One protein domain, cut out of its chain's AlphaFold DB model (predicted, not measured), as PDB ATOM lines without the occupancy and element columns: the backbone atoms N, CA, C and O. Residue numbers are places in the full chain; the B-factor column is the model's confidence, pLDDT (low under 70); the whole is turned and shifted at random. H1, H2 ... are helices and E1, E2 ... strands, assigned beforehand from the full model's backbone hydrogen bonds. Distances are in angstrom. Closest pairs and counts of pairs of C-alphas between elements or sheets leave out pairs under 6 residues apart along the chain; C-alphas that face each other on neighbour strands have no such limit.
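This is residues 35 to 46 and 56 to 234 of the 310 residues of the protein "ER membrane protein complex subunit 10" of Anthracocystis flocculosa PF-1 (UniProt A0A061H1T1). A curled five-stranded sheet and a smaller three-stranded sheet stand face to face as a strongly twisted sandwich, with H1 and H3 at one end and H2 outside near E4. From this body a long arm reaches away, H4 running out and H5 running back, and it makes much of the length. The printed part has 191 residues, mixed in class, in the order E1 E2 E3 H1 E4 H2 E5 H3 E6 E7 H4 H5 E8. The large sheet runs E3 E2 E1 E4 E5, antiparallel; the small one runs E7 E6 E8, mixed. The whole is only just compact, close to loose, with a radius of gyration of the C-alphas of 19.1 A and spans of 61 by 41 by 31 A.

Begin at E1, residues 35 to 44, and E4, residues 98 to 105, where N 39 and O 103 are 2.7 A apart. Beside E1 is E2, residues 61 to 68, with N 38 and O 64 at 2.8 A. E2 forms a hairpin with edge strand E3, residues 72 to 76, with N 67 and O 73 at 2.8 A. Beside E4 is edge strand E5, residues 123 to 128, with N 102 and O 125 at 2.9 A. In the other sheet, E6, residues 142 to 151, and E7, residues 154 to 162, form a hairpin, with N 147 and O 159 at 2.9 A. E8, residues 226 to 233, is parallel to E6, with N 146 and O 229 at 2.8 A. The sheets' facing parts are 8.3 A centre to centre. H1, residues 80 to 92, only grazes the large sheet; its residues 87 to 91 touch H3, residues 129 to 133, closest at C-alphas 90 and 130, 4.8 A. H2, residues 116 to 121, also only grazes that sheet. H4, residues 177 to 203, and H5, residues 209 to 222, are close but not clearly touching, C-alphas 198 and 211 being closest at 7.8 A; they run opposite ways at a shallow tilt of 14 degrees. In H1, H2, H4 and H5 every O i to N i+4 pair is within hydrogen-bond range; H3 has 0 of 1, but 2 of 2 O i to N i+3 pairs.

Find C-alpha 35 at (-22.927, -12.014, -4.276); E1 runs 29.4 A from there. E6 spans 28.3 A and E7, which bends by 56 degrees at residue 157, 23.9 A. H4 runs 38.8 A to C-alpha 203 at (14.074, -36.044, 0.432), and H5 19.8 A. E8 ends at C-alpha 233, (-28.314, -27.227, -11.135).

The C-alphas farthest apart, of Thr 46 and Gly 205, are 64.6 A apart. Residues 47 to 55 are cut out, with 8.2 A between C-alphas 46 and 56. The link E7 to H4 is long. pLDDT is under 70 at residues 56, 110 to 113, 116 and 221 to 224.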
ATOM      1  N   THR A  35     -23.145 -11.488  -5.629       94.81
ATOM      2  CA  THR A  35     -22.927 -12.014  -4.276       94.81
ATOM      3  C   THR A  35     -24.255 -12.093  -3.539       94.81
ATOM      4  O   THR A  35     -24.948 -11.095  -3.386       94.81
ATOM      5  N   TYR A  36     -24.616 -13.288  -3.085       95.44
ATOM      6  CA  TYR A  36     -25.783 -13.522  -2.240       95.44
ATOM      7  C   TYR A  36     -25.326 -13.758  -0.807       95.44
ATOM      8  O   TYR A  36     -24.262 -14.337  -0.580       95.44
ATOM      9  N   THR A  37     -26.156 -13.380   0.162       95.38
ATOM     10  CA  THR A  37     -25.897 -13.709   1.569       95.38
ATOM     11  C   THR A  37     -26.853 -14.801   2.020       95.38
ATOM     12  O   THR A  37     -28.071 -14.700   1.869       95.38
ATOM     13  N   LEU A  38     -26.280 -15.877   2.549       95.88
ATOM     14  CA  LEU A  38     -27.001 -16.981   3.156       95.88
ATOM     15  C   LEU A  38     -27.091 -16.710   4.654       95.88
ATOM     16  O   LEU A  38     -26.062 -16.618   5.315       95.88
ATOM     17  N   TYR A  39     -28.297 -16.615   5.188       95.50
ATOM     18  CA  TYR A  39     -28.584 -16.467   6.609       95.50
ATOM     19  C   TYR A  39     -29.133 -17.763   7.183       95.50
ATOM     20  O   TYR A  39     -29.653 -18.614   6.457       95.50
ATOM     21  N   HIS A  40     -29.053 -17.904   8.498       95.56
ATOM     22  CA  HIS A  40     -29.696 -18.987   9.210       95.56
ATOM     23  C   HIS A  40     -30.295 -18.552  10.538       95.56
ATOM     24  O   HIS A  40     -29.959 -17.498  11.064       95.56
ATOM     25  N   ARG A  41     -31.189 -19.382  11.077       94.75
ATOM     26  CA  ARG A  41     -31.698 -19.242  12.443       94.75
ATOM     27  C   ARG A  41     -32.259 -20.554  12.974       94.75
ATOM     28  O   ARG A  41     -32.543 -21.487  12.219       94.75
ATOM     29  N   LEU A  42     -32.476 -20.582  14.283       94.25
ATOM     30  CA  LEU A  42     -33.257 -21.611  14.960       94.25
ATOM     31  C   LEU A  42     -34.680 -21.092  15.175       94.25
ATOM     32  O   LEU A  42     -34.872 -19.998  15.710       94.25
ATOM     33  N   SER A  43     -35.677 -21.865  14.750       92.81
ATOM     34  CA  SER A  43     -37.088 -21.539  14.956       92.81
ATOM     35  C   SER A  43     -37.814 -22.660  15.685       92.81
ATOM     36  O   SER A  43     -37.482 -23.846  15.577       92.81
ATOM     37  N   THR A  44     -38.836 -22.280  16.446       89.88
ATOM     38  CA  THR A  44     -39.709 -23.213  17.154       89.88
ATOM     39  C   THR A  44     -41.123 -23.095  16.590       89.88
ATOM     40  O   THR A  44     -41.689 -22.015  16.472       89.88
ATOM     41  N   THR A  45     -41.727 -24.218  16.199       80.56
ATOM     42  CA  THR A  45     -43.085 -24.242  15.610       80.56
ATOM     43  C   THR A  45     -44.206 -24.145  16.639       80.56
ATOM     44  O   THR A  45     -45.366 -24.394  16.305       80.56
ATOM     45  N   THR A  46     -43.898 -23.827  17.899       71.81
ATOM     46  CA  THR A  46     -44.916 -23.661  18.940       71.81
ATOM     47  C   THR A  46     -45.939 -22.631  18.470       71.81
ATOM     48  O   THR A  46     -45.592 -21.503  18.138       71.81
ATOM     49  N   GLY A  56     -39.917 -15.946  19.975       54.22
ATOM     50  CA  GLY A  56     -39.677 -17.392  19.853       54.22
ATOM     51  C   GLY A  56     -38.944 -17.809  18.573       54.22
ATOM     52  O   GLY A  56     -38.653 -18.993  18.388       54.22
ATOM     53  N   ASN A  57     -38.650 -16.850  17.695       72.00
ATOM     54  CA  ASN A  57     -37.808 -17.039  16.524       72.00
ATOM     55  C   ASN A  57     -36.488 -16.324  16.788       72.00
ATOM     56  O   ASN A  57     -36.504 -15.130  17.079       72.00
ATOM     57  N   GLY A  58     -35.372 -17.051  16.704       80.94
ATOM     58  CA  GLY A  58     -34.058 -16.423  16.763       80.94
ATOM     59  C   GLY A  58     -33.874 -15.423  15.621       80.94
ATOM     60  O   GLY A  58     -34.493 -15.559  14.558       80.94
ATOM     61  N   ASP A  59     -33.019 -14.430  15.844       89.00
ATOM     62  CA  ASP A  59     -32.626 -13.484  14.804       89.00
ATOM     63  C   ASP A  59     -31.869 -14.209  13.680       89.00
ATOM     64  O   ASP A  59     -31.223 -15.239  13.898       89.00
ATOM     65  N   TRP A  60     -31.973 -13.690  12.456       91.88
ATOM     66  CA  TRP A  60     -31.222 -14.209  11.316       91.88
ATOM     67  C   TRP A  60     -29.745 -13.845  11.452       91.88
ATOM     68  O   TRP A  60     -29.393 -12.667  11.449       91.88
ATOM     69  N   THR A  61     -28.873 -14.849  11.508       93.06
ATOM     70  CA  THR A  61     -27.422 -14.657  11.530       93.06
ATOM     71  C   THR A  61     -26.800 -15.039  10.185       93.06
ATOM     72  O   THR A  61     -27.277 -15.959   9.509       93.06
ATOM     73  N   PRO A  62     -25.780 -14.301   9.710       93.75
ATOM     74  CA  PRO A  62     -25.151 -14.578   8.427       93.75
ATOM     75  C   PRO A  62     -24.351 -15.882   8.495       93.75
ATOM     76  O   PRO A  62     -23.399 -16.019   9.255       93.75
ATOM     77  N   ARG A  63     -24.715 -16.832   7.636       93.94
ATOM     78  CA  ARG A  63     -24.080 -18.142   7.509       93.94
ATOM     79  C   ARG A  63     -22.880 -18.123   6.571       93.94
ATOM     80  O   ARG A  63     -21.824 -18.677   6.870       93.94
ATOM     81  N   ALA A  64     -23.081 -17.589   5.372       94.88
ATOM     82  CA  ALA A  64     -22.121 -17.673   4.282       94.88
ATOM     83  C   ALA A  64     -22.395 -16.606   3.217       94.88
ATOM     84  O   ALA A  64     -23.528 -16.140   3.086       94.88
ATOM     85  N   ARG A  65     -21.383 -16.278   2.413       95.44
ATOM     86  CA  ARG A  65     -21.542 -15.541   1.154       95.44
ATOM     87  C   ARG A  65     -21.456 -16.514  -0.011       95.44
ATOM     88  O   ARG A  65     -20.601 -17.396  -0.028       95.44
ATOM     89  N   VAL A  66     -22.361 -16.370  -0.970       96.12
ATOM     90  CA  VAL A  66     -22.398 -17.175  -2.192       96.12
ATOM     91  C   VAL A  66     -22.038 -16.262  -3.354       96.12
ATOM     92  O   VAL A  66     -22.821 -15.384  -3.713       96.12
ATOM     93  N   HIS A  67     -20.872 -16.471  -3.950       95.31
ATOM     94  CA  HIS A  67     -20.448 -15.744  -5.143       95.31
ATOM     95  C   HIS A  67     -20.856 -16.539  -6.378       95.31
ATOM     96  O   HIS A  67     -20.399 -17.660  -6.585       95.31
ATOM     97  N   VAL A  68     -21.738 -15.969  -7.189       94.00
ATOM     98  CA  VAL A  68     -22.230 -16.547  -8.439       94.00
ATOM     99  C   VAL A  68     -21.600 -15.767  -9.583       94.00
ATOM    100  O   VAL A  68     -22.038 -14.668  -9.904       94.00
ATOM    101  N   GLY A  69     -20.541 -16.318 -10.167       90.94
ATOM    102  CA  GLY A  69     -19.855 -15.757 -11.330       90.94
ATOM    103  C   GLY A  69     -19.803 -16.780 -12.452       90.94
ATOM    104  O   GLY A  69     -20.816 -17.381 -12.790       90.94
ATOM    105  N   SER A  70     -18.613 -17.033 -13.000       87.00
ATOM    106  CA  SER A  70     -18.407 -18.180 -13.883       87.00
ATOM    107  C   SER A  70     -18.587 -19.496 -13.124       87.00
ATOM    108  O   SER A  70     -19.153 -20.415 -13.686       87.00
ATOM    109  N   SER A  71     -18.184 -19.580 -11.857       89.12
ATOM    110  CA  SER A  71     -18.456 -20.672 -10.914       89.12
ATOM    111  C   SER A  71     -19.300 -20.179  -9.734       89.12
ATOM    112  O   SER A  71     -19.469 -18.975  -9.543       89.12
ATOM    113  N   VAL A  72     -19.844 -21.113  -8.945       92.31
ATOM    114  CA  VAL A  72     -20.464 -20.789  -7.651       92.31
ATOM    115  C   VAL A  72     -19.474 -21.110  -6.544       92.31
ATOM    116  O   VAL A  72     -19.107 -22.270  -6.368       92.31
ATOM    117  N   GLU A  73     -19.059 -20.089  -5.807       93.00
ATOM    118  CA  GLU A  73     -18.146 -20.201  -4.671       93.00
ATOM    119  C   GLU A  73     -18.868 -19.853  -3.371       93.00
ATOM    120  O   GLU A  73     -19.783 -19.030  -3.352       93.00
ATOM    121  N   LEU A  74     -18.467 -20.508  -2.282       93.81
ATOM    122  CA  LEU A  74     -19.071 -20.336  -0.967       93.81
ATOM    123  C   LEU A  74     -18.002 -19.924   0.044       93.81
ATOM    124  O   LEU A  74     -17.050 -20.669   0.284       93.81
ATOM    125  N   GLU A  75     -18.200 -18.772   0.672       92.69
ATOM    126  CA  GLU A  75     -17.390 -18.276   1.781       92.69
ATOM    127  C   GLU A  75     -18.166 -18.452   3.090       92.69
ATOM    128  O   GLU A  75     -19.235 -17.873   3.269       92.69
ATOM    129  N   SER A  76     -17.654 -19.264   4.015       91.25
ATOM    130  CA  SER A  76     -18.294 -19.469   5.320       91.25
ATOM    131  C   SER A  76     -18.073 -18.263   6.233       91.25
ATOM    132  O   SER A  76     -16.936 -17.842   6.425       91.25
ATOM    133  N   LEU A  77     -19.146 -17.765   6.850       92.00
ATOM    134  CA  LEU A  77     -19.113 -16.693   7.852       92.00
ATOM    135  C   LEU A  77     -19.366 -17.202   9.281       92.00
ATOM    136  O   LEU A  77     -19.025 -16.507  10.235       92.00
ATOM    137  N   VAL A  78     -19.918 -18.413   9.442       90.19
ATOM    138  CA  VAL A  78     -20.204 -18.994  10.766       90.19
ATOM    139  C   VAL A  78     -18.916 -19.289  11.535       90.19
ATOM    140  O   VAL A  78     -18.038 -20.023  11.068       90.19
ATOM    141  N   GLY A  79     -18.839 -18.759  12.756       87.88
ATOM    142  CA  GLY A  79     -17.764 -19.040  13.704       87.88
ATOM    143  C   GLY A  79     -17.932 -20.380  14.431       87.88
ATOM    144  O   GLY A  79     -19.009 -20.970  14.482       87.88
ATOM    145  N   ARG A  80     -16.856 -20.869  15.060       85.81
ATOM    146  CA  ARG A  80     -16.891 -22.130  15.827       85.81
ATOM    147  C   ARG A  80     -17.857 -22.077  17.016       85.81
ATOM    148  O   ARG A  80     -18.557 -23.047  17.260       85.81
ATOM    149  N   GLU A  81     -17.889 -20.966  17.744       89.69
ATOM    150  CA  GLU A  81     -18.726 -20.801  18.943       89.69
ATOM    151  C   GLU A  81     -20.227 -20.856  18.622       89.69
ATOM    152  O   GLU A  81     -20.994 -21.562  19.279       89.69
ATOM    153  N   GLU A  82     -20.635 -20.167  17.555       90.12
ATOM    154  CA  GLU A  82     -22.011 -20.203  17.063       90.12
ATOM    155  C   GLU A  82     -22.409 -21.624  16.650       90.12
ATOM    156  O   GLU A  82     -23.485 -22.106  17.005       90.12
ATOM    157  N   TRP A  83     -21.514 -22.344  15.971       89.00
ATOM    158  CA  TRP A  83     -21.762 -23.737  15.621       89.00
ATOM    159  C   TRP A  83     -21.943 -24.649  16.833       89.00
ATOM    160  O   TRP A  83     -22.887 -25.435  16.838       89.00
ATOM    161  N   GLU A  84     -21.086 -24.562  17.852       89.19
ATOM    162  CA  GLU A  84     -21.242 -25.398  19.051       89.19
ATOM    163  C   GLU A  84     -22.589 -25.125  19.736       89.19
ATOM    164  O   GLU A  84     -23.263 -26.055  20.171       89.19
ATOM    165  N   THR A  85     -23.057 -23.873  19.712       91.81
ATOM    166  CA  THR A  85     -24.389 -23.508  20.219       91.81
ATOM    167  C   THR A  85     -25.512 -24.193  19.426       91.81
ATOM    168  O   THR A  85     -26.439 -24.760  20.009       91.81
ATOM    169  N   ILE A  86     -25.426 -24.192  18.090       92.62
ATOM    170  CA  ILE A  86     -26.390 -24.873  17.206       92.62
ATOM    171  C   ILE A  86     -26.345 -26.390  17.411       92.62
ATOM    172  O   ILE A  86     -27.390 -27.043  17.462       92.62
ATOM    173  N   LYS A  87     -25.144 -26.955  17.537       91.12
ATOM    174  CA  LYS A  87     -24.918 -28.384  17.755       91.12
ATOM    175  C   LYS A  87     -25.515 -28.834  19.085       91.12
ATOM    176  O   LYS A  87     -26.250 -29.822  19.121       91.12
ATOM    177  N   ASP A  88     -25.264 -28.086  20.153       91.75
ATOM    178  CA  ASP A  88     -25.831 -28.345  21.474       91.75
ATOM    179  C   ASP A  88     -27.358 -28.273  21.460       91.75
ATOM    180  O   ASP A  88     -28.018 -29.116  22.074       91.75
ATOM    181  N   ALA A  89     -27.932 -27.300  20.744       93.25
ATOM    182  CA  ALA A  89     -29.375 -27.216  20.552       93.25
ATOM    183  C   ALA A  89     -29.905 -28.467  19.831       93.25
ATOM    184  O   ALA A  89     -30.797 -29.135  20.349       93.25
ATOM    185  N   ALA A  90     -29.285 -28.862  18.716       93.12
ATOM    186  CA  ALA A  90     -29.679 -30.035  17.936       93.12
ATOM    187  C   ALA A  90     -29.593 -31.365  18.701       93.12
ATOM    188  O   ALA A  90     -30.407 -32.259  18.464       93.12
ATOM    189  N   ILE A  91     -28.634 -31.507  19.622       90.56
ATOM    190  CA  ILE A  91     -28.515 -32.685  20.493       90.56
ATOM    191  C   ILE A  91     -29.646 -32.723  21.528       90.56
ATOM    192  O   ILE A  91     -30.151 -33.802  21.843       90.56
ATOM    193  N   LYS A  92     -30.049 -31.562  22.058       91.62
ATOM    194  CA  LYS A  92     -31.115 -31.440  23.066       91.62
ATOM    195  C   LYS A  92     -32.514 -31.611  22.464       91.62
ATOM    196  O   LYS A  92     -33.430 -32.045  23.167       91.62
ATOM    197  N   THR A  93     -32.691 -31.316  21.177       90.94
ATOM    198  CA  THR A  93     -33.970 -31.463  20.474       90.94
ATOM    199  C   THR A  93     -34.381 -32.935  20.339       90.94
ATOM    200  O   THR A  93     -33.740 -33.722  19.647       90.94
ATOM    201  N   THR A  94     -35.526 -33.305  20.919       81.88
ATOM    202  CA  THR A  94     -36.075 -34.679  20.885       81.88
ATOM    203  C   THR A  94     -37.305 -34.837  19.977       81.88
ATOM    204  O   THR A  94     -38.093 -35.769  20.131       81.88
ATOM    205  N   GLY A  95     -37.498 -33.954  18.991       80.69
ATOM    206  CA  GLY A  95     -38.624 -34.059  18.058       80.69
ATOM    207  C   GLY A  95     -38.599 -33.067  16.895       80.69
ATOM    208  O   GLY A  95     -37.631 -32.353  16.672       80.69
ATOM    209  N   ARG A  96     -39.707 -33.002  16.144       83.38
ATOM    210  CA  ARG A  96     -39.828 -32.214  14.895       83.38
ATOM    211  C   ARG A  96     -40.315 -30.770  15.083       83.38
ATOM    212  O   ARG A  96     -40.663 -30.109  14.104       83.38
ATOM    213  N   LYS A  97     -40.430 -30.303  16.330       89.62
ATOM    214  CA  LYS A  97     -40.997 -28.979  16.637       89.62
ATOM    215  C   LYS A  97     -40.013 -27.846  16.364       89.62
ATOM    216  O   LYS A  97     -40.438 -26.752  16.006       89.62
ATOM    217  N   GLU A  98     -38.726 -28.108  16.513       93.19
ATOM    218  CA  GLU A  98     -37.672 -27.126  16.281       93.19
ATOM    219  C   GLU A  98     -37.094 -27.335  14.884       93.19
ATOM    220  O   GLU A  98     -36.986 -28.469  14.398       93.19
ATOM    221  N   ARG A  99     -36.768 -26.237  14.212       95.50
ATOM    222  CA  ARG A  99     -36.284 -26.236  12.837       95.50
ATOM    223  C   ARG A  99     -35.035 -25.382  12.741       95.50
ATOM    224  O   ARG A  99     -34.914 -24.348  13.392       95.50
ATOM    225  N   TYR A 100     -34.126 -25.834  11.898       96.06
ATOM    226  CA  TYR A 100     -33.049 -25.019  11.385       96.06
ATOM    227  C   TYR A 100     -33.511 -24.426  10.060       96.06
ATOM    228  O   TYR A 100     -33.815 -25.163   9.117       96.06
ATOM    229  N   GLU A 101     -33.622 -23.105  10.011       95.81
ATOM    230  CA  GLU A 101     -34.064 -22.378   8.828       95.81
ATOM    231  C   GLU A 101     -32.870 -21.709   8.168       95.81
ATOM    232  O   GLU A 101     -31.974 -21.200   8.839       95.81
ATOM    233  N   VAL A 102     -32.881 -21.702   6.841       96.56
ATOM    234  CA  VAL A 102     -31.871 -21.052   6.017       96.56
ATOM    235  C   VAL A 102     -32.595 -20.124   5.052       96.56
ATOM    236  O   VAL A 102     -33.630 -20.496   4.497       96.56
ATOM    237  N   LEU A 103     -32.057 -18.927   4.865       96.19
ATOM    238  CA  LEU A 103     -32.606 -17.890   3.998       96.19
ATOM    239  C   LEU A 103     -31.509 -17.408   3.057       96.19
ATOM    240  O   LEU A 103     -30.425 -17.051   3.503       96.19
ATOM    241  N   LEU A 104     -31.781 -17.389   1.760       96.25
ATOM    242  CA  LEU A 104     -30.888 -16.831   0.756       96.25
ATOM    243  C   LEU A 104     -31.434 -15.475   0.302       96.25
ATOM    244  O   LEU A 104     -32.546 -15.406  -0.223       96.25
ATOM    245  N   VAL A 105     -30.639 -14.421   0.480       94.88
ATOM    246  CA  VAL A 105     -31.013 -13.039   0.150       94.88
ATOM    247  C   VAL A 105     -30.212 -12.549  -1.056       94.88
ATOM    248  O   VAL A 105     -29.007 -12.800  -1.164       94.88
ATOM    249  N   ALA A 106     -30.902 -11.873  -1.976       91.62
ATOM    250  CA  ALA A 106     -30.340 -11.324  -3.205       91.62
ATOM    251  C   ALA A 106     -29.357 -10.155  -2.947       91.62
ATOM    252  O   ALA A 106     -29.475  -9.477  -1.925       91.62
ATOM    253  N   PRO A 107     -28.430  -9.868  -3.886       85.19
ATOM    254  CA  PRO A 107     -27.360  -8.876  -3.702       85.19
ATOM    255  C   PRO A 107     -27.859  -7.460  -3.393       85.19
ATOM    256  O   PRO A 107     -27.204  -6.697  -2.695       85.19
ATOM    257  N   GLN A 108     -29.036  -7.098  -3.909       83.25
ATOM    258  CA  GLN A 108     -29.594  -5.747  -3.798       83.25
ATOM    259  C   GLN A 108     -29.939  -5.326  -2.353       83.25
ATOM    260  O   GLN A 108     -30.182  -4.149  -2.110       83.25
ATOM    261  N   HIS A 109     -29.916  -6.268  -1.400       75.56
ATOM    262  CA  HIS A 109     -30.125  -6.022   0.034       75.56
ATOM    263  C   HIS A 109     -28.863  -6.282   0.873       75.56
ATOM    264  O   HIS A 109     -28.947  -6.466   2.088       75.56
ATOM    265  N   GLU A 110     -27.681  -6.347   0.253       67.38
ATOM    266  CA  GLU A 110     -26.441  -6.557   0.997       67.38
ATOM    267  C   GLU A 110     -26.149  -5.344   1.904       67.38
ATOM    268  O   GLU A 110     -26.020  -4.211   1.444       67.38
ATOM    269  N   GLY A 111     -26.048  -5.580   3.216       65.38
ATOM    270  CA  GLY A 111     -25.654  -4.571   4.207       65.38
ATOM    271  C   GLY A 111     -26.793  -3.941   5.016       65.38
ATOM    272  O   GLY A 111     -26.510  -3.334   6.049       65.38
ATOM    273  N   SER A 112     -28.059  -4.129   4.635       62.31
ATOM    274  CA  SER A 112     -29.170  -3.905   5.567       62.31
ATOM    275  C   SER A 112     -29.255  -5.083   6.536       62.31
ATOM    276  O   SER A 112     -29.102  -6.237   6.128       62.31
ATOM    277  N   PHE A 113     -29.503  -4.810   7.819       67.62
ATOM    278  CA  PHE A 113     -29.973  -5.848   8.738       67.62
ATOM    279  C   PHE A 113     -31.154  -6.567   8.068       67.62
ATOM    280  O   PHE A 113     -31.939  -5.921   7.371       67.62
ATOM    281  N   VAL A 114     -31.232  -7.897   8.180       70.38
ATOM    282  CA  VAL A 114     -32.333  -8.653   7.564       70.38
ATOM    283  C   VAL A 114     -33.595  -8.334   8.345       70.38
ATOM    284  O   VAL A 114     -33.964  -9.031   9.289       70.38
ATOM    285  N   ASP A 115     -34.241  -7.248   7.952       72.62
ATOM    286  CA  ASP A 115     -35.549  -6.891   8.450       72.62
ATOM    287  C   ASP A 115     -36.575  -7.909   7.938       72.62
ATOM    288  O   ASP A 115     -36.338  -8.677   6.996       72.62
ATOM    289  N   ALA A 116     -37.754  -7.910   8.559       68.44
ATOM    290  CA  ALA A 116     -38.854  -8.794   8.176       68.44
ATOM    291  C   ALA A 116     -39.194  -8.714   6.672       68.44
ATOM    292  O   ALA A 116     -39.686  -9.686   6.111       68.44
ATOM    293  N   GLU A 117     -38.909  -7.583   6.024       76.75
ATOM    294  CA  GLU A 117     -39.108  -7.367   4.591       76.75
ATOM    295  C   GLU A 117     -38.115  -8.159   3.727       76.75
ATOM    296  O   GLU A 117     -38.541  -8.906   2.849       76.75
ATOM    297  N   ALA A 118     -36.816  -8.127   4.046       76.38
ATOM    298  CA  ALA A 118     -35.809  -8.928   3.343       76.38
ATOM    299  C   ALA A 118     -36.066 -10.440   3.493       76.38
ATOM    300  O   ALA A 118     -35.809 -11.220   2.575       76.38
ATOM    301  N   ALA A 119     -36.636 -10.861   4.628       78.31
ATOM    302  CA  ALA A 119     -37.073 -12.241   4.829       78.31
ATOM    303  C   ALA A 119     -38.263 -12.649   3.938       78.31
ATOM    304  O   ALA A 119     -38.417 -13.838   3.665       78.31
ATOM    305  N   ASN A 120     -39.082 -11.698   3.476       82.44
ATOM    306  CA  ASN A 120     -40.194 -11.970   2.559       82.44
ATOM    307  C   ASN A 120     -39.742 -12.062   1.095       82.44
ATOM    308  O   ASN A 120     -40.400 -12.733   0.301       82.44
ATOM    309  N   GLU A 121     -38.644 -11.394   0.733       87.31
ATOM    310  CA  GLU A 121     -38.098 -11.420  -0.630       87.31
ATOM    311  C   GLU A 121     -37.095 -12.557  -0.856       87.31
ATOM    312  O   GLU A 121     -36.928 -13.037  -1.979       87.31
ATOM    313  N   GLY A 122     -36.424 -13.007   0.208       90.75
ATOM    314  CA  GLY A 122     -35.473 -14.107   0.137       90.75
ATOM    315  C   GLY A 122     -36.134 -15.466  -0.102       90.75
ATOM    316  O   GLY A 122     -37.291 -15.718   0.237       90.75
ATOM    317  N   VAL A 123     -35.361 -16.399  -0.657       94.81
ATOM    318  CA  VAL A 123     -35.794 -17.796  -0.751       94.81
ATOM    319  C   VAL A 123     -35.480 -18.454   0.584       94.81
ATOM    320  O   VAL A 123     -34.344 -18.379   1.052       94.81
ATOM    321  N   GLN A 124     -36.454 -19.132   1.189       95.38
ATOM    322  CA  GLN A 124     -36.291 -19.802   2.479       95.38
ATOM    323  C   GLN A 124     -36.474 -21.318   2.354       95.38
ATOM    324  O   GLN A 124     -37.335 -21.804   1.622       95.38
ATOM    325  N   THR A 125     -35.693 -22.075   3.120       96.62
ATOM    326  CA  THR A 125     -35.895 -23.513   3.329       96.62
ATOM    327  C   THR A 125     -35.619 -23.882   4.785       96.62
ATOM    328  O   THR A 125     -35.068 -23.085   5.547       96.62
ATOM    329  N   PHE A 126     -36.012 -25.082   5.200       96.38
ATOM    330  CA  PHE A 126     -35.795 -25.542   6.566       96.38
ATOM    331  C   PHE A 126     -35.597 -27.051   6.647       96.38
ATOM    332  O   PHE A 126     -36.085 -27.812   5.813       96.38
ATOM    333  N   VAL A 127     -34.934 -27.480   7.715       96.25
ATOM    334  CA  VAL A 127     -34.862 -28.883   8.137       96.25
ATOM    335  C   VAL A 127     -35.211 -28.995   9.622       96.25
ATOM    336  O   VAL A 127     -35.037 -28.028  10.365       96.25
ATOM    337  N   PRO A 128     -35.715 -30.145  10.096       96.00
ATOM    338  CA  PRO A 128     -35.829 -30.403  11.528       96.00
ATOM    339  C   PRO A 128     -34.482 -30.199  12.228       96.00
ATOM    340  O   PRO A 128     -33.461 -30.689  11.752       96.00
ATOM    341  N   LEU A 129     -34.474 -29.511  13.370       95.31
ATOM    342  CA  LEU A 129     -33.231 -29.168  14.068       95.31
ATOM    343  C   LEU A 129     -32.430 -30.419  14.466       95.31
ATOM    344  O   LEU A 129     -31.210 -30.448  14.314       95.31
ATOM    345  N   CYS A 130     -33.111 -31.508  14.842       94.88
ATOM    346  CA  CYS A 130     -32.442 -32.770  15.159       94.88
ATOM    347  C   CYS A 130     -31.659 -33.374  13.976       94.88
ATOM    348  O   CYS A 130     -30.772 -34.193  14.202       94.88
ATOM    349  N   HIS A 131     -31.922 -32.976  12.721       94.75
ATOM    350  CA  HIS A 131     -31.142 -33.441  11.562       94.75
ATOM    351  C   HIS A 131     -29.695 -32.947  11.614       94.75
ATOM    352  O   HIS A 131     -28.806 -33.655  11.142       94.75
ATOM    353  N   LEU A 132     -29.435 -31.798  12.249       93.19
ATOM    354  CA  LEU A 132     -28.086 -31.241  12.384       93.19
ATOM    355  C   LEU A 132     -27.170 -32.046  13.312       93.19
ATOM    356  O   LEU A 132     -25.957 -31.881  13.249       93.19
ATOM    357  N   ARG A 133     -27.718 -32.948  14.141       88.88
ATOM    358  CA  ARG A 133     -26.922 -33.857  14.983       88.88
ATOM    359  C   ARG A 133     -25.987 -34.747  14.149       88.88
ATOM    360  O   ARG A 133     -24.942 -35.154  14.651       88.88
ATOM    361  N   GLN A 134     -26.370 -35.013  12.894       80.06
ATOM    362  CA  GLN A 134     -25.771 -35.999  11.990       80.06
ATOM    363  C   GLN A 134     -25.744 -37.415  12.597       80.06
ATOM    364  O   GLN A 134     -25.896 -37.612  13.803       80.06
ATOM    365  N   SER A 135     -25.552 -38.449  11.777       70.19
ATOM    366  CA  SER A 135     -25.404 -39.810  12.319       70.19
ATOM    367  C   SER A 135     -24.081 -40.005  13.073       70.19
ATOM    368  O   SER A 135     -23.937 -40.949  13.839       70.19
ATOM    369  N   THR A 136     -23.117 -39.099  12.916       73.50
ATOM    370  CA  THR A 136     -21.772 -39.205  13.492       73.50
ATOM    371  C   THR A 136     -21.474 -37.996  14.392       73.50
ATOM    372  O   THR A 136     -20.879 -37.020  13.930       73.50
ATOM    373  N   PRO A 137     -21.856 -38.039  15.683       70.06
ATOM    374  CA  PRO A 137     -21.778 -36.885  16.591       70.06
ATOM    375  C   PRO A 137     -20.341 -36.422  16.894       70.06
ATOM    376  O   PRO A 137     -20.124 -35.296  17.349       70.06
ATOM    377  N   SER A 138     -19.356 -37.287  16.638       70.44
ATOM    378  CA  SER A 138     -17.932 -37.000  16.819       70.44
ATOM    379  C   SER A 138     -17.324 -36.164  15.695       70.44
ATOM    380  O   SER A 138     -16.160 -35.781  15.807       70.44
ATOM    381  N   LEU A 139     -18.054 -35.894  14.606       71.25
ATOM    382  CA  LEU A 139     -17.549 -35.000  13.572       71.25
ATOM    383  C   LEU A 139     -17.488 -33.571  14.118       71.25
ATOM    384  O   LEU A 139     -18.428 -33.057  14.730       71.25
ATOM    385  N   SER A 140     -16.333 -32.942  13.909       72.56
ATOM    386  CA  SER A 140     -16.075 -31.555  14.298       72.56
ATOM    387  C   SER A 140     -16.781 -30.553  13.390       72.56
ATOM    388  O   SER A 140     -16.958 -29.405  13.784       72.56
ATOM    389  N   ALA A 141     -17.172 -30.979  12.186       83.12
ATOM    390  CA  ALA A 141     -17.823 -30.140  11.196       83.12
ATOM    391  C   ALA A 141     -19.174 -30.718  10.769       83.12
ATOM    392  O   ALA A 141     -19.298 -31.933  10.608       83.12
ATOM    393  N   LEU A 142     -20.147 -29.837  10.530       88.00
ATOM    394  CA  LEU A 142     -21.405 -30.179   9.876       88.00
ATOM    395  C   LEU A 142     -21.159 -30.453   8.392       88.00
ATOM    396  O   LEU A 142     -20.625 -29.603   7.683       88.00
ATOM    397  N   TYR A 143     -21.599 -31.613   7.920       89.94
ATOM    398  CA  TYR A 143     -21.613 -31.967   6.499       89.94
ATOM    399  C   TYR A 143     -23.001 -31.762   5.903       89.94
ATOM    400  O   TYR A 143     -23.925 -32.543   6.146       89.94
ATOM    401  N   ASP A 144     -23.138 -30.742   5.073       94.00
ATOM    402  CA  ASP A 144     -24.388 -30.450   4.389       94.00
ATOM    403  C   ASP A 144     -24.192 -30.214   2.889       94.00
ATOM    404  O   ASP A 144     -23.084 -30.256   2.350       94.00
ATOM    405  N   GLN A 145     -25.313 -30.086   2.188       95.88
ATOM    406  CA  GLN A 145     -25.381 -29.824   0.765       95.88
ATOM    407  C   GLN A 145     -26.281 -28.624   0.507       95.88
ATOM    408  O   GLN A 145     -27.449 -28.606   0.902       95.88
ATOM    409  N   LEU A 146     -25.737 -27.653  -0.214       97.25
ATOM    410  CA  LEU A 146     -26.462 -26.523  -0.769       97.25
ATOM    411  C   LEU A 146     -26.654 -26.780  -2.258       97.25
ATOM    412  O   LEU A 146     -25.686 -26.930  -3.002       97.25
ATOM    413  N   THR A 147     -27.906 -26.871  -2.696       97.81
ATOM    414  CA  THR A 147     -28.233 -27.016  -4.117       97.81
ATOM    415  C   THR A 147     -28.772 -25.697  -4.639       97.81
ATOM    416  O   THR A 147     -29.840 -25.277  -4.212       97.81
ATOM    417  N   PHE A 148     -28.081 -25.058  -5.575       97.25
ATOM    418  CA  PHE A 148     -28.535 -23.817  -6.200       97.25
ATOM    419  C   PHE A 148     -29.082 -24.101  -7.592       97.25
ATOM    420  O   PHE A 148     -28.405 -24.714  -8.417       97.25
ATOM    421  N   HIS A 149     -30.299 -23.645  -7.867       96.81
ATOM    422  CA  HIS A 149     -30.890 -23.686  -9.197       96.81
ATOM    423  C   HIS A 149     -30.679 -22.331  -9.869       96.81
ATOM    424  O   HIS A 149     -31.312 -21.345  -9.496       96.81
ATOM    425  N   VAL A 150     -29.777 -22.282 -10.849       95.00
ATOM    426  CA  VAL A 150     -29.359 -21.028 -11.492       95.00
ATOM    427  C   VAL A 150     -30.040 -20.879 -12.847       95.00
ATOM    428  O   VAL A 150     -29.958 -21.778 -13.685       95.00
ATOM    429  N   ARG A 151     -30.683 -19.733 -13.089       93.75
ATOM    430  CA  ARG A 151     -31.353 -19.384 -14.347       93.75
ATOM    431  C   ARG A 151     -30.917 -17.987 -14.784       93.75
ATOM    432  O   ARG A 151     -31.071 -17.037 -14.034       93.75
ATOM    433  N   HIS A 152     -30.390 -17.868 -16.005       91.56
ATOM    434  CA  HIS A 152     -29.886 -16.601 -16.566       91.56
ATOM    435  C   HIS A 152     -28.856 -15.873 -15.674       91.56
ATOM    436  O   HIS A 152     -28.829 -14.650 -15.630       91.56
ATOM    437  N   GLY A 153     -28.017 -16.619 -14.950       89.56
ATOM    438  CA  GLY A 153     -27.012 -16.049 -14.041       89.56
ATOM    439  C   GLY A 153     -27.530 -15.684 -12.645       89.56
ATOM    440  O   GLY A 153     -26.727 -15.345 -11.788       89.56
ATOM    441  N   ASP A 154     -28.834 -15.817 -12.387       92.88
ATOM    442  CA  ASP A 154     -29.443 -15.593 -11.072       92.88
ATOM    443  C   ASP A 154     -29.823 -16.904 -10.381       92.88
ATOM    444  O   ASP A 154     -30.221 -17.878 -11.030       92.88
ATOM    445  N   ILE A 155     -29.748 -16.936  -9.047       95.06
ATOM    446  CA  ILE A 155     -30.291 -18.050  -8.262       95.06
ATOM    447  C   ILE A 155     -31.818 -17.925  -8.231       95.06
ATOM    448  O   ILE A 155     -32.366 -17.039  -7.583       95.06
ATOM    449  N   ALA A 156     -32.508 -18.836  -8.916       94.88
ATOM    450  CA  ALA A 156     -33.968 -18.883  -8.961       94.88
ATOM    451  C   ALA A 156     -34.566 -19.630  -7.760       94.88
ATOM    452  O   ALA A 156     -35.660 -19.311  -7.301       94.88
ATOM    453  N   SER A 157     -33.868 -20.650  -7.260       95.88
ATOM    454  CA  SER A 157     -34.229 -21.352  -6.029       95.88
ATOM    455  C   SER A 157     -33.006 -22.004  -5.395       95.88
ATOM    456  O   SER A 157     -31.981 -22.215  -6.051       95.88
ATOM    457  N   PHE A 158     -33.109 -22.345  -4.112       96.44
ATOM    458  CA  PHE A 158     -32.079 -23.113  -3.425       96.44
ATOM    459  C   PHE A 158     -32.693 -24.217  -2.561       96.44
ATOM    460  O   PHE A 158     -33.821 -24.114  -2.080       96.44
ATOM    461  N   GLY A 159     -31.935 -25.294  -2.397       97.69
ATOM    462  CA  GLY A 159     -32.252 -26.423  -1.542       97.69
ATOM    463  C   GLY A 159     -31.165 -26.623  -0.497       97.69
ATOM    464  O   GLY A 159     -29.986 -26.372  -0.753       97.69
ATOM    465  N   TYR A 160     -31.574 -27.113   0.667       97.56
ATOM    466  CA  TYR A 160     -30.692 -27.453   1.773       97.56
ATOM    467  C   TYR A 160     -30.927 -28.901   2.188       97.56
ATOM    468  O   TYR A 160     -32.073 -29.314   2.364       97.56
ATOM    469  N   ALA A 161     -29.853 -29.667   2.352       96.44
ATOM    470  CA  ALA A 161     -29.926 -31.034   2.845       96.44
ATOM    471  C   ALA A 161     -28.740 -31.344   3.757       96.44
ATOM    472  O   ALA A 161     -27.600 -31.020   3.433       96.44
ATOM    473  N   VAL A 162     -28.993 -32.025   4.875       94.94
ATOM    474  CA  VAL A 162     -27.923 -32.583   5.709       94.94
ATOM    475  C   VAL A 162     -27.505 -33.921   5.114       94.94
ATOM    476  O   VAL A 162     -28.353 -34.772   4.835       94.94
ATOM    477  N   LYS A 163     -26.204 -34.109   4.887       91.75
ATOM    478  CA  LYS A 163     -25.690 -35.367   4.343       91.75
ATOM    479  C   LYS A 163     -25.549 -36.419   5.438       91.75
ATOM    480  O   LYS A 163     -25.467 -36.106   6.622       91.75
ATOM    481  N   ASP A 164     -25.485 -37.676   5.006       84.44
ATOM    482  CA  ASP A 164     -25.115 -38.816   5.849       84.44
ATOM    483  C   ASP A 164     -26.021 -39.053   7.066       84.44
ATOM    484  O   ASP A 164     -25.562 -39.518   8.107       84.44
ATOM    485  N   ILE A 165     -27.320 -38.785   6.919       89.88
ATOM    486  CA  ILE A 165     -28.324 -39.069   7.946       89.88
ATOM    487  C   ILE A 165     -29.070 -40.371   7.647       89.88
ATOM    488  O   ILE A 165     -29.559 -40.594   6.539       89.88
ATOM    489  N   GLN A 166     -29.189 -41.222   8.659       91.12
ATOM    490  CA  GLN A 166     -30.177 -42.298   8.694       91.12
ATOM    491  C   GLN A 166     -31.212 -41.950   9.749       91.12
ATOM    492  O   GLN A 166     -30.855 -41.720  10.901       91.12
ATOM    493  N   LEU A 167     -32.477 -41.867   9.347       93.44
ATOM    494  CA  LEU A 167     -33.553 -41.433  10.228       93.44
ATOM    495  C   LEU A 167     -34.220 -42.631  10.904       93.44
ATOM    496  O   LEU A 167     -34.476 -43.650  10.266       93.44
ATOM    497  N   ASP A 168     -34.527 -42.484  12.187       92.94
ATOM    498  CA  ASP A 168     -35.374 -43.416  12.923       92.94
ATOM    499  C   ASP A 168     -36.872 -43.164  12.657       92.94
ATOM    500  O   ASP A 168     -37.269 -42.298  11.872       92.94
ATOM    501  N   ALA A 169     -37.736 -43.898  13.364       93.94
ATOM    502  CA  ALA A 169     -39.182 -43.689  13.309       93.94
ATOM    503  C   ALA A 169     -39.614 -42.288  13.796       93.94
ATOM    504  O   ALA A 169     -40.639 -41.769  13.347       93.94
ATOM    505  N   SER A 170     -38.834 -41.642  14.675       91.62
ATOM    506  CA  SER A 170     -39.087 -40.262  15.114       91.62
ATOM    507  C   SER A 170     -38.734 -39.233  14.028       91.62
ATOM    508  O   SER A 170     -39.258 -38.114  14.010       91.62
ATOM    509  N   GLY A 171     -37.963 -39.640  13.019       92.75
ATOM    510  CA  GLY A 171     -37.459 -38.790  11.950       92.75
ATOM    511  C   GLY A 171     -36.208 -38.015  12.349       92.75
ATOM    512  O   GLY A 171     -35.941 -36.992  11.720       92.75
ATOM    513  N   CYS A 172     -35.473 -38.469  13.366       93.62
ATOM    514  CA  CYS A 172     -34.193 -37.905  13.787       93.62
ATOM    515  C   CYS A 172     -33.037 -38.885  13.498       93.62
ATOM    516  O   CYS A 172     -33.269 -40.088  13.358       93.62
ATOM    517  N   PRO A 173     -31.788 -38.397  13.367       93.12
ATOM    518  CA  PRO A 173     -30.653 -39.247  13.032       93.12
ATOM    519  C   PRO A 173     -30.357 -40.310  14.097       93.12
ATOM    520  O   PRO A 173     -30.222 -39.997  15.283       93.12
ATOM    521  N   ILE A 174     -30.184 -41.555  13.657       92.00
ATOM    522  CA  ILE A 174     -29.660 -42.645  14.484       92.00
ATOM    523  C   ILE A 174     -28.142 -42.448  14.607       92.00
ATOM    524  O   ILE A 174     -27.471 -42.305  13.576       92.00
ATOM    525  N   PRO A 175     -27.584 -42.422  15.832       89.00
ATOM    526  CA  PRO A 175     -26.141 -42.374  16.018       89.00
ATOM    527  C   PRO A 175     -25.498 -43.678  15.528       89.00
ATOM    528  O   PRO A 175     -25.877 -44.764  15.958       89.00
ATOM    529  N   ASP A 176     -24.496 -43.561  14.661       89.56
ATOM    530  CA  ASP A 176     -23.693 -44.664  14.141       89.56
ATOM    531  C   ASP A 176     -22.211 -44.426  14.464       89.56
ATOM    532  O   ASP A 176     -21.466 -43.752  13.743       89.56
ATOM    533  N   GLU A 177     -21.768 -45.000  15.583       86.56
ATOM    534  CA  GLU A 177     -20.371 -44.921  16.014       86.56
ATOM    535  C   GLU A 177     -19.416 -45.674  15.083       86.56
ATOM    536  O   GLU A 177     -18.237 -45.325  14.986       86.56
ATOM    537  N   THR A 178     -19.896 -46.717  14.399       88.25
ATOM    538  CA  THR A 178     -19.043 -47.525  13.522       88.25
ATOM    539  C   THR A 178     -18.614 -46.707  12.316       88.25
ATOM    540  O   THR A 178     -17.427 -46.645  11.990       88.25
ATOM    541  N   ARG A 179     -19.560 -45.981  11.720       83.25
ATOM    542  CA  ARG A 179     -19.291 -45.061  10.623       83.25
ATOM    543  C   ARG A 179     -18.443 -43.874  11.062       83.25
ATOM    544  O   ARG A 179     -17.530 -43.490  10.336       83.25
ATOM    545  N   ALA A 180     -18.681 -43.339  12.260       81.25
ATOM    546  CA  ALA A 180     -17.851 -42.276  12.825       81.25
ATOM    547  C   ALA A 180     -16.369 -42.686  12.900       81.25
ATOM    548  O   ALA A 180     -15.498 -41.954  12.424       81.25
ATOM    549  N   LYS A 181     -16.088 -43.892  13.411       85.81
ATOM    550  CA  LYS A 181     -14.730 -44.460  13.449       85.81
ATOM    551  C   LYS A 181     -14.150 -44.650  12.050       85.81
ATOM    552  O   LYS A 181     -13.007 -44.286  11.815       85.81
ATOM    553  N   GLN A 182     -14.938 -45.155  11.098       87.94
ATOM    554  CA  GLN A 182     -14.478 -45.335   9.716       87.94
ATOM    555  C   GLN A 182     -14.075 -44.016   9.047       87.94
ATOM    556  O   GLN A 182     -13.078 -43.993   8.322       87.94
ATOM    557  N   ILE A 183     -14.828 -42.937   9.279       83.25
ATOM    558  CA  ILE A 183     -14.520 -41.608   8.736       83.25
ATOM    559  C   ILE A 183     -13.245 -41.056   9.377       83.25
ATOM    560  O   ILE A 183     -12.348 -40.630   8.652       83.25
ATOM    561  N   ASP A 184     -13.125 -41.129  10.704       83.69
ATOM    562  CA  ASP A 184     -11.925 -40.688  11.428       83.69
ATOM    563  C   ASP A 184     -10.677 -41.479  10.989       83.69
ATOM    564  O   ASP A 184      -9.643 -40.905  10.647       83.69
ATOM    565  N   ASP A 185     -10.784 -42.804  10.867       88.88
ATOM    566  CA  ASP A 185      -9.703 -43.658  10.372       88.88
ATOM    567  C   ASP A 185      -9.364 -43.381   8.902       88.88
ATOM    568  O   ASP A 185      -8.204 -43.492   8.488       88.88
ATOM    569  N   ALA A 186     -10.354 -43.056   8.069       88.69
ATOM    570  CA  ALA A 186     -10.124 -42.654   6.684       88.69
ATOM    571  C   ALA A 186      -9.394 -41.305   6.613       88.69
ATOM    572  O   ALA A 186      -8.415 -41.191   5.871       88.69
ATOM    573  N   GLU A 187      -9.798 -40.322   7.420       85.25
ATOM    574  CA  GLU A 187      -9.151 -39.011   7.485       85.25
ATOM    575  C   GLU A 187      -7.720 -39.117   8.028       85.25
ATOM    576  O   GLU A 187      -6.787 -38.565   7.439       85.25
ATOM    577  N   LYS A 188      -7.505 -39.892   9.098       89.38
ATOM    578  CA  LYS A 188      -6.171 -40.177   9.644       89.38
ATOM    579  C   LYS A 188      -5.266 -40.828   8.605       89.38
ATOM    580  O   LYS A 188      -4.118 -40.409   8.445       89.38
ATOM    581  N   ARG A 189      -5.772 -41.819   7.861       93.94
ATOM    582  CA  ARG A 189      -5.022 -42.481   6.779       93.94
ATOM    583  C   ARG A 189      -4.690 -41.524   5.638       93.94
ATOM    584  O   ARG A 189      -3.568 -41.548   5.139       93.94
ATOM    585  N   ASP A 190      -5.631 -40.683   5.227       89.69
ATOM    586  CA  ASP A 190      -5.426 -39.669   4.188       89.69
ATOM    587  C   ASP A 190      -4.381 -38.623   4.621       89.69
ATOM    588  O   ASP A 190      -3.416 -38.360   3.900       89.69
ATOM    589  N   ARG A 191      -4.483 -38.125   5.858       88.81
ATOM    590  CA  ARG A 191      -3.499 -37.222   6.472       88.81
ATOM    591  C   ARG A 191      -2.108 -37.860   6.536       88.81
ATOM    592  O   ARG A 191      -1.122 -37.219   6.179       88.81
ATOM    593  N   ALA A 192      -2.016 -39.129   6.935       93.06
ATOM    594  CA  ALA A 192      -0.750 -39.860   6.974       93.06
ATOM    595  C   ALA A 192      -0.125 -40.014   5.576       93.06
ATOM    596  O   ALA A 192       1.076 -39.787   5.413       93.06
ATOM    597  N   LYS A 193      -0.929 -40.334   4.553       94.81
ATOM    598  CA  LYS A 193      -0.467 -40.441   3.157       94.81
ATOM    599  C   LYS A 193       0.073 -39.114   2.623       94.81
ATOM    600  O   LYS A 193       1.124 -39.113   1.982       94.81
ATOM    601  N   ARG A 194      -0.597 -37.991   2.906       90.00
ATOM    602  CA  ARG A 194      -0.139 -36.652   2.488       90.00
ATOM    603  C   ARG A 194       1.187 -36.275   3.126       90.00
ATOM    604  O   ARG A 194       2.137 -35.964   2.411       90.00
ATOM    605  N   LYS A 195       1.287 -36.431   4.449       91.94
ATOM    606  CA  LYS A 195       2.535 -36.192   5.183       91.94
ATOM    607  C   LYS A 195       3.678 -37.055   4.651       91.94
ATOM    608  O   LYS A 195       4.772 -36.547   4.423       91.94
ATOM    609  N   ALA A 196       3.432 -38.338   4.380       95.25
ATOM    610  CA  ALA A 196       4.435 -39.217   3.778       95.25
ATOM    611  C   ALA A 196       4.867 -38.746   2.374       95.25
ATOM    612  O   ALA A 196       6.056 -38.791   2.047       95.25
ATOM    613  N   GLY A 197       3.927 -38.253   1.561       94.00
ATOM    614  CA  GLY A 197       4.203 -37.645   0.257       94.00
ATOM    615  C   GLY A 197       5.102 -36.411   0.353       94.00
ATOM    616  O   GLY A 197       6.110 -36.340  -0.353       94.00
ATOM    617  N   LEU A 198       4.804 -35.490   1.274       93.75
ATOM    618  CA  LEU A 198       5.627 -34.302   1.536       93.75
ATOM    619  C   LEU A 198       7.041 -34.669   1.992       93.75
ATOM    620  O   LEU A 198       8.020 -34.150   1.456       93.75
ATOM    621  N   VAL A 199       7.170 -35.624   2.920       95.19
ATOM    622  CA  VAL A 199       8.476 -36.120   3.385       95.19
ATOM    623  C   VAL A 199       9.286 -36.704   2.225       95.19
ATOM    624  O   VAL A 199      10.492 -36.466   2.130       95.19
ATOM    625  N   ARG A 200       8.641 -37.439   1.311       96.12
ATOM    626  CA  ARG A 200       9.302 -37.990   0.122       96.12
ATOM    627  C   ARG A 200       9.785 -36.891  -0.825       96.12
ATOM    628  O   ARG A 200      10.922 -36.968  -1.279       96.12
ATOM    629  N   LEU A 201       8.962 -35.879  -1.107       95.25
ATOM    630  CA  LEU A 201       9.346 -34.749  -1.963       95.25
ATOM    631  C   LEU A 201      10.519 -33.962  -1.366       95.25
ATOM    632  O   LEU A 201      11.476 -33.666  -2.082       95.25
ATOM    633  N   ARG A 202      10.503 -33.735  -0.046       95.06
ATOM    634  CA  ARG A 202      11.599 -33.081   0.684       95.06
ATOM    635  C   ARG A 202      12.917 -33.848   0.545       95.06
ATOM    636  O   ARG A 202      13.951 -33.247   0.282       95.06
ATOM    637  N   ARG A 203      12.886 -35.185   0.647       96.56
ATOM    638  CA  ARG A 203      14.074 -36.044   0.432       96.56
ATOM    639  C   ARG A 203      14.611 -35.996  -0.997       96.56
ATOM    640  O   ARG A 203      15.791 -36.245  -1.200       96.56
ATOM    641  N   MET A 204      13.765 -35.686  -1.976       96.75
ATOM    642  CA  MET A 204      14.173 -35.512  -3.373       96.75
ATOM    643  C   MET A 204      14.748 -34.116  -3.661       96.75
ATOM    644  O   MET A 204      15.004 -33.809  -4.821       96.75
ATOM    645  N   GLY A 205      14.907 -33.258  -2.646       96.38
ATOM    646  CA  GLY A 205      15.383 -31.885  -2.824       96.38
ATOM    647  C   GLY A 205      14.389 -30.976  -3.552       96.38
ATOM    648  O   GLY A 205      14.784 -29.930  -4.057       96.38
ATOM    649  N   LYS A 206      13.109 -31.367  -3.641       95.94
ATOM    650  CA  LYS A 206      12.063 -30.520  -4.224       95.94
ATOM    651  C   LYS A 206      11.593 -29.496  -3.197       95.94
ATOM    652  O   LYS A 206      11.395 -29.844  -2.032       95.94
ATOM    653  N   ASP A 207      11.368 -28.266  -3.647       94.88
ATOM    654  CA  ASP A 207      10.709 -27.247  -2.837       94.88
ATOM    655  C   ASP A 207       9.250 -27.659  -2.573       94.88
ATOM    656  O   ASP A 207       8.491 -27.965  -3.496       94.88
ATOM    657  N   VAL A 208       8.887 -27.729  -1.292       95.88
ATOM    658  CA  VAL A 208       7.562 -28.134  -0.798       95.88
ATOM    659  C   VAL A 208       6.850 -27.005  -0.053       95.88
ATOM    660  O   VAL A 208       5.749 -27.225   0.444       95.88
ATOM    661  N   SER A 209       7.432 -25.804   0.004       93.69
ATOM    662  CA  SER A 209       6.901 -24.661   0.761       93.69
ATOM    663  C   SER A 209       5.453 -24.317   0.384       93.69
ATOM    664  O   SER A 209       4.601 -24.147   1.256       93.69
ATOM    665  N   HIS A 210       5.139 -24.312  -0.914       94.06
ATOM    666  CA  HIS A 210       3.780 -24.084  -1.408       94.06
ATOM    667  C   HIS A 210       2.796 -25.175  -0.951       94.06
ATOM    668  O   HIS A 210       1.659 -24.880  -0.597       94.06
ATOM    669  N   LEU A 211       3.226 -26.441  -0.933       91.31
ATOM    670  CA  LEU A 211       2.375 -27.555  -0.509       91.31
ATOM    671  C   LEU A 211       2.156 -27.558   1.009       91.31
ATOM    672  O   LEU A 211       1.052 -27.855   1.454       91.31
ATOM    673  N   GLU A 212       3.179 -27.212   1.796       91.44
ATOM    674  CA  GLU A 212       3.056 -27.055   3.252       91.44
ATOM    675  C   GLU A 212       2.077 -25.921   3.594       91.44
ATOM    676  O   GLU A 212       1.181 -26.121   4.413       91.44
ATOM    677  N   ARG A 213       2.170 -24.776   2.901       93.81
ATOM    678  CA  ARG A 213       1.226 -23.657   3.059       93.81
ATOM    679  C   ARG A 213      -0.203 -24.053   2.685       93.81
ATOM    680  O   ARG A 213      -1.130 -23.783   3.440       93.81
ATOM    681  N   GLN A 214      -0.370 -24.759   1.569       89.31
ATOM    682  CA  GLN A 214      -1.671 -25.274   1.145       89.31
ATOM    683  C   GLN A 214      -2.249 -26.286   2.151       89.31
ATOM    684  O   GLN A 214      -3.459 -26.319   2.379       89.31
ATOM    685  N   GLU A 215      -1.410 -27.125   2.768       87.38
ATOM    686  CA  GLU A 215      -1.859 -28.062   3.800       87.38
ATOM    687  C   GLU A 215      -2.242 -27.341   5.097       87.38
ATOM    688  O   GLU A 215      -3.238 -27.716   5.715       87.38
ATOM    689  N   GLU A 216      -1.522 -26.287   5.487       87.88
ATOM    690  CA  GLU A 216      -1.882 -25.454   6.636       87.88
ATOM    691  C   GLU A 216      -3.208 -24.717   6.405       87.88
ATOM    692  O   GLU A 216      -4.098 -24.771   7.255       87.88
ATOM    693  N   GLU A 217      -3.389 -24.100   5.236       84.06
ATOM    694  CA  GLU A 217      -4.652 -23.468   4.839       84.06
ATOM    695  C   GLU A 217      -5.801 -24.479   4.857       84.06
ATOM    696  O   GLU A 217      -6.868 -24.212   5.410       84.06
ATOM    697  N   ARG A 218      -5.565 -25.699   4.363       79.62
ATOM    698  CA  ARG A 218      -6.551 -26.778   4.430       79.62
ATOM    699  C   ARG A 218      -6.839 -27.230   5.861       79.62
ATOM    700  O   ARG A 218      -7.985 -27.538   6.167       79.62
ATOM    701  N   GLN A 219      -5.847 -27.284   6.747       79.06
ATOM    702  CA  GLN A 219      -6.062 -27.611   8.162       79.06
ATOM    703  C   GLN A 219      -6.851 -26.514   8.884       79.06
ATOM    704  O   GLN A 219      -7.713 -26.828   9.705       79.06
ATOM    705  N   ARG A 220      -6.614 -25.242   8.545       76.62
ATOM    706  CA  ARG A 220      -7.436 -24.116   9.006       76.62
ATOM    707  C   ARG A 220      -8.863 -24.209   8.457       76.62
ATOM    708  O   ARG A 220      -9.807 -23.980   9.203       76.62
ATOM    709  N   ALA A 221      -9.035 -24.650   7.211       67.81
ATOM    710  CA  ALA A 221     -10.354 -24.899   6.633       67.81
ATOM    711  C   ALA A 221     -11.081 -26.089   7.290       67.81
ATOM    712  O   ALA A 221     -12.282 -26.021   7.503       67.81
ATOM    713  N   VAL A 222     -10.373 -27.159   7.680       65.69
ATOM    714  CA  VAL A 222     -10.943 -28.283   8.461       65.69
ATOM    715  C   VAL A 222     -11.326 -27.850   9.881       65.69
ATOM    716  O   VAL A 222     -12.221 -28.426  10.491       65.69
ATOM    717  N   GLN A 223     -10.669 -26.815  10.403       65.75
ATOM    718  CA  GLN A 223     -11.057 -26.172  11.653       65.75
ATOM    719  C   GLN A 223     -12.325 -25.317  11.542       65.75
ATOM    720  O   GLN A 223     -12.834 -24.907  12.594       65.75
ATOM    721  N   MET A 224     -12.824 -25.056  10.326       65.19
ATOM    722  CA  MET A 224     -14.136 -24.453  10.140       65.19
ATOM    723  C   MET A 224     -15.211 -25.482  10.471       65.19
ATOM    724  O   MET A 224     -15.205 -26.620  10.006       65.19
ATOM    725  N   ALA A 225     -16.139 -25.048  11.309       75.06
ATOM    726  CA  ALA A 225     -17.210 -25.859  11.859       75.06
ATOM    727  C   ALA A 225     -18.241 -26.336  10.812       75.06
ATOM    728  O   ALA A 225     -19.056 -27.210  11.095       75.06
ATOM    729  N   TRP A 226     -18.235 -25.752   9.612       84.69
ATOM    730  CA  TRP A 226     -19.219 -26.004   8.565       84.69
ATOM    731  C   TRP A 226     -18.521 -26.429   7.283       84.69
ATOM    732  O   TRP A 226     -17.662 -25.720   6.759       84.69
ATOM    733  N   ARG A 227     -18.904 -27.595   6.760       88.06
ATOM    734  CA  ARG A 227     -18.431 -28.119   5.485       88.06
ATOM    735  C   ARG A 227     -19.614 -28.350   4.556       88.06
ATOM    736  O   ARG A 227     -20.227 -29.418   4.542       88.06
ATOM    737  N   SER A 228     -19.871 -27.341   3.738       91.75
ATOM    738  CA  SER A 228     -20.948 -27.358   2.760       91.75
ATOM    739  C   SER A 228     -20.461 -27.803   1.392       91.75
ATOM    740  O   SER A 228     -19.515 -27.245   0.842       91.75
ATOM    741  N   ASP A 229     -21.124 -28.812   0.838       93.38
ATOM    742  CA  ASP A 229     -20.989 -29.193  -0.563       93.38
ATOM    743  C   ASP A 229     -21.950 -28.366  -1.417       93.38
ATOM    744  O   ASP A 229     -23.136 -28.264  -1.102       93.38
ATOM    745  N   VAL A 230     -21.450 -27.793  -2.506       95.69
ATOM    746  CA  VAL A 230     -22.231 -26.913  -3.375       95.69
ATOM    747  C   VAL A 230     -22.546 -27.636  -4.676       95.69
ATOM    748  O   VAL A 230     -21.651 -27.992  -5.439       95.69
ATOM    749  N   VAL A 231     -23.835 -27.824  -4.949       96.62
ATOM    750  CA  VAL A 231     -24.336 -28.412  -6.192       96.62
ATOM    751  C   VAL A 231     -25.083 -27.352  -6.978       96.62
ATOM    752  O   VAL A 231     -26.100 -26.829  -6.535       96.62
ATOM    753  N   VAL A 232     -24.616 -27.067  -8.187       96.31
ATOM    754  CA  VAL A 232     -25.280 -26.124  -9.085       96.31
ATOM    755  C   VAL A 232     -26.090 -26.907 -10.107       96.31
ATOM    756  O   VAL A 232     -25.545 -27.707 -10.866       96.31
ATOM    757  N   LYS A 233     -27.401 -26.678 -10.134       96.12
ATOM    758  CA  LYS A 233     -28.314 -27.227 -11.135       96.12
ATOM    759  C   LYS A 233     -28.720 -26.126 -12.099       96.12
ATOM    760  O   LYS A 233     -29.135 -25.044 -11.691       96.12
ATOM    761  N   ARG A 234     -28.624 -26.418 -13.391       93.56
ATOM    762  CA  ARG A 234     -29.074 -25.526 -14.462       93.56
ATOM    763  C   ARG A 234     -30.302 -26.134 -15.129       93.56
ATOM    764  O   ARG A 234     -30.409 -27.361 -15.151       93.56
TER     765      ARG A 234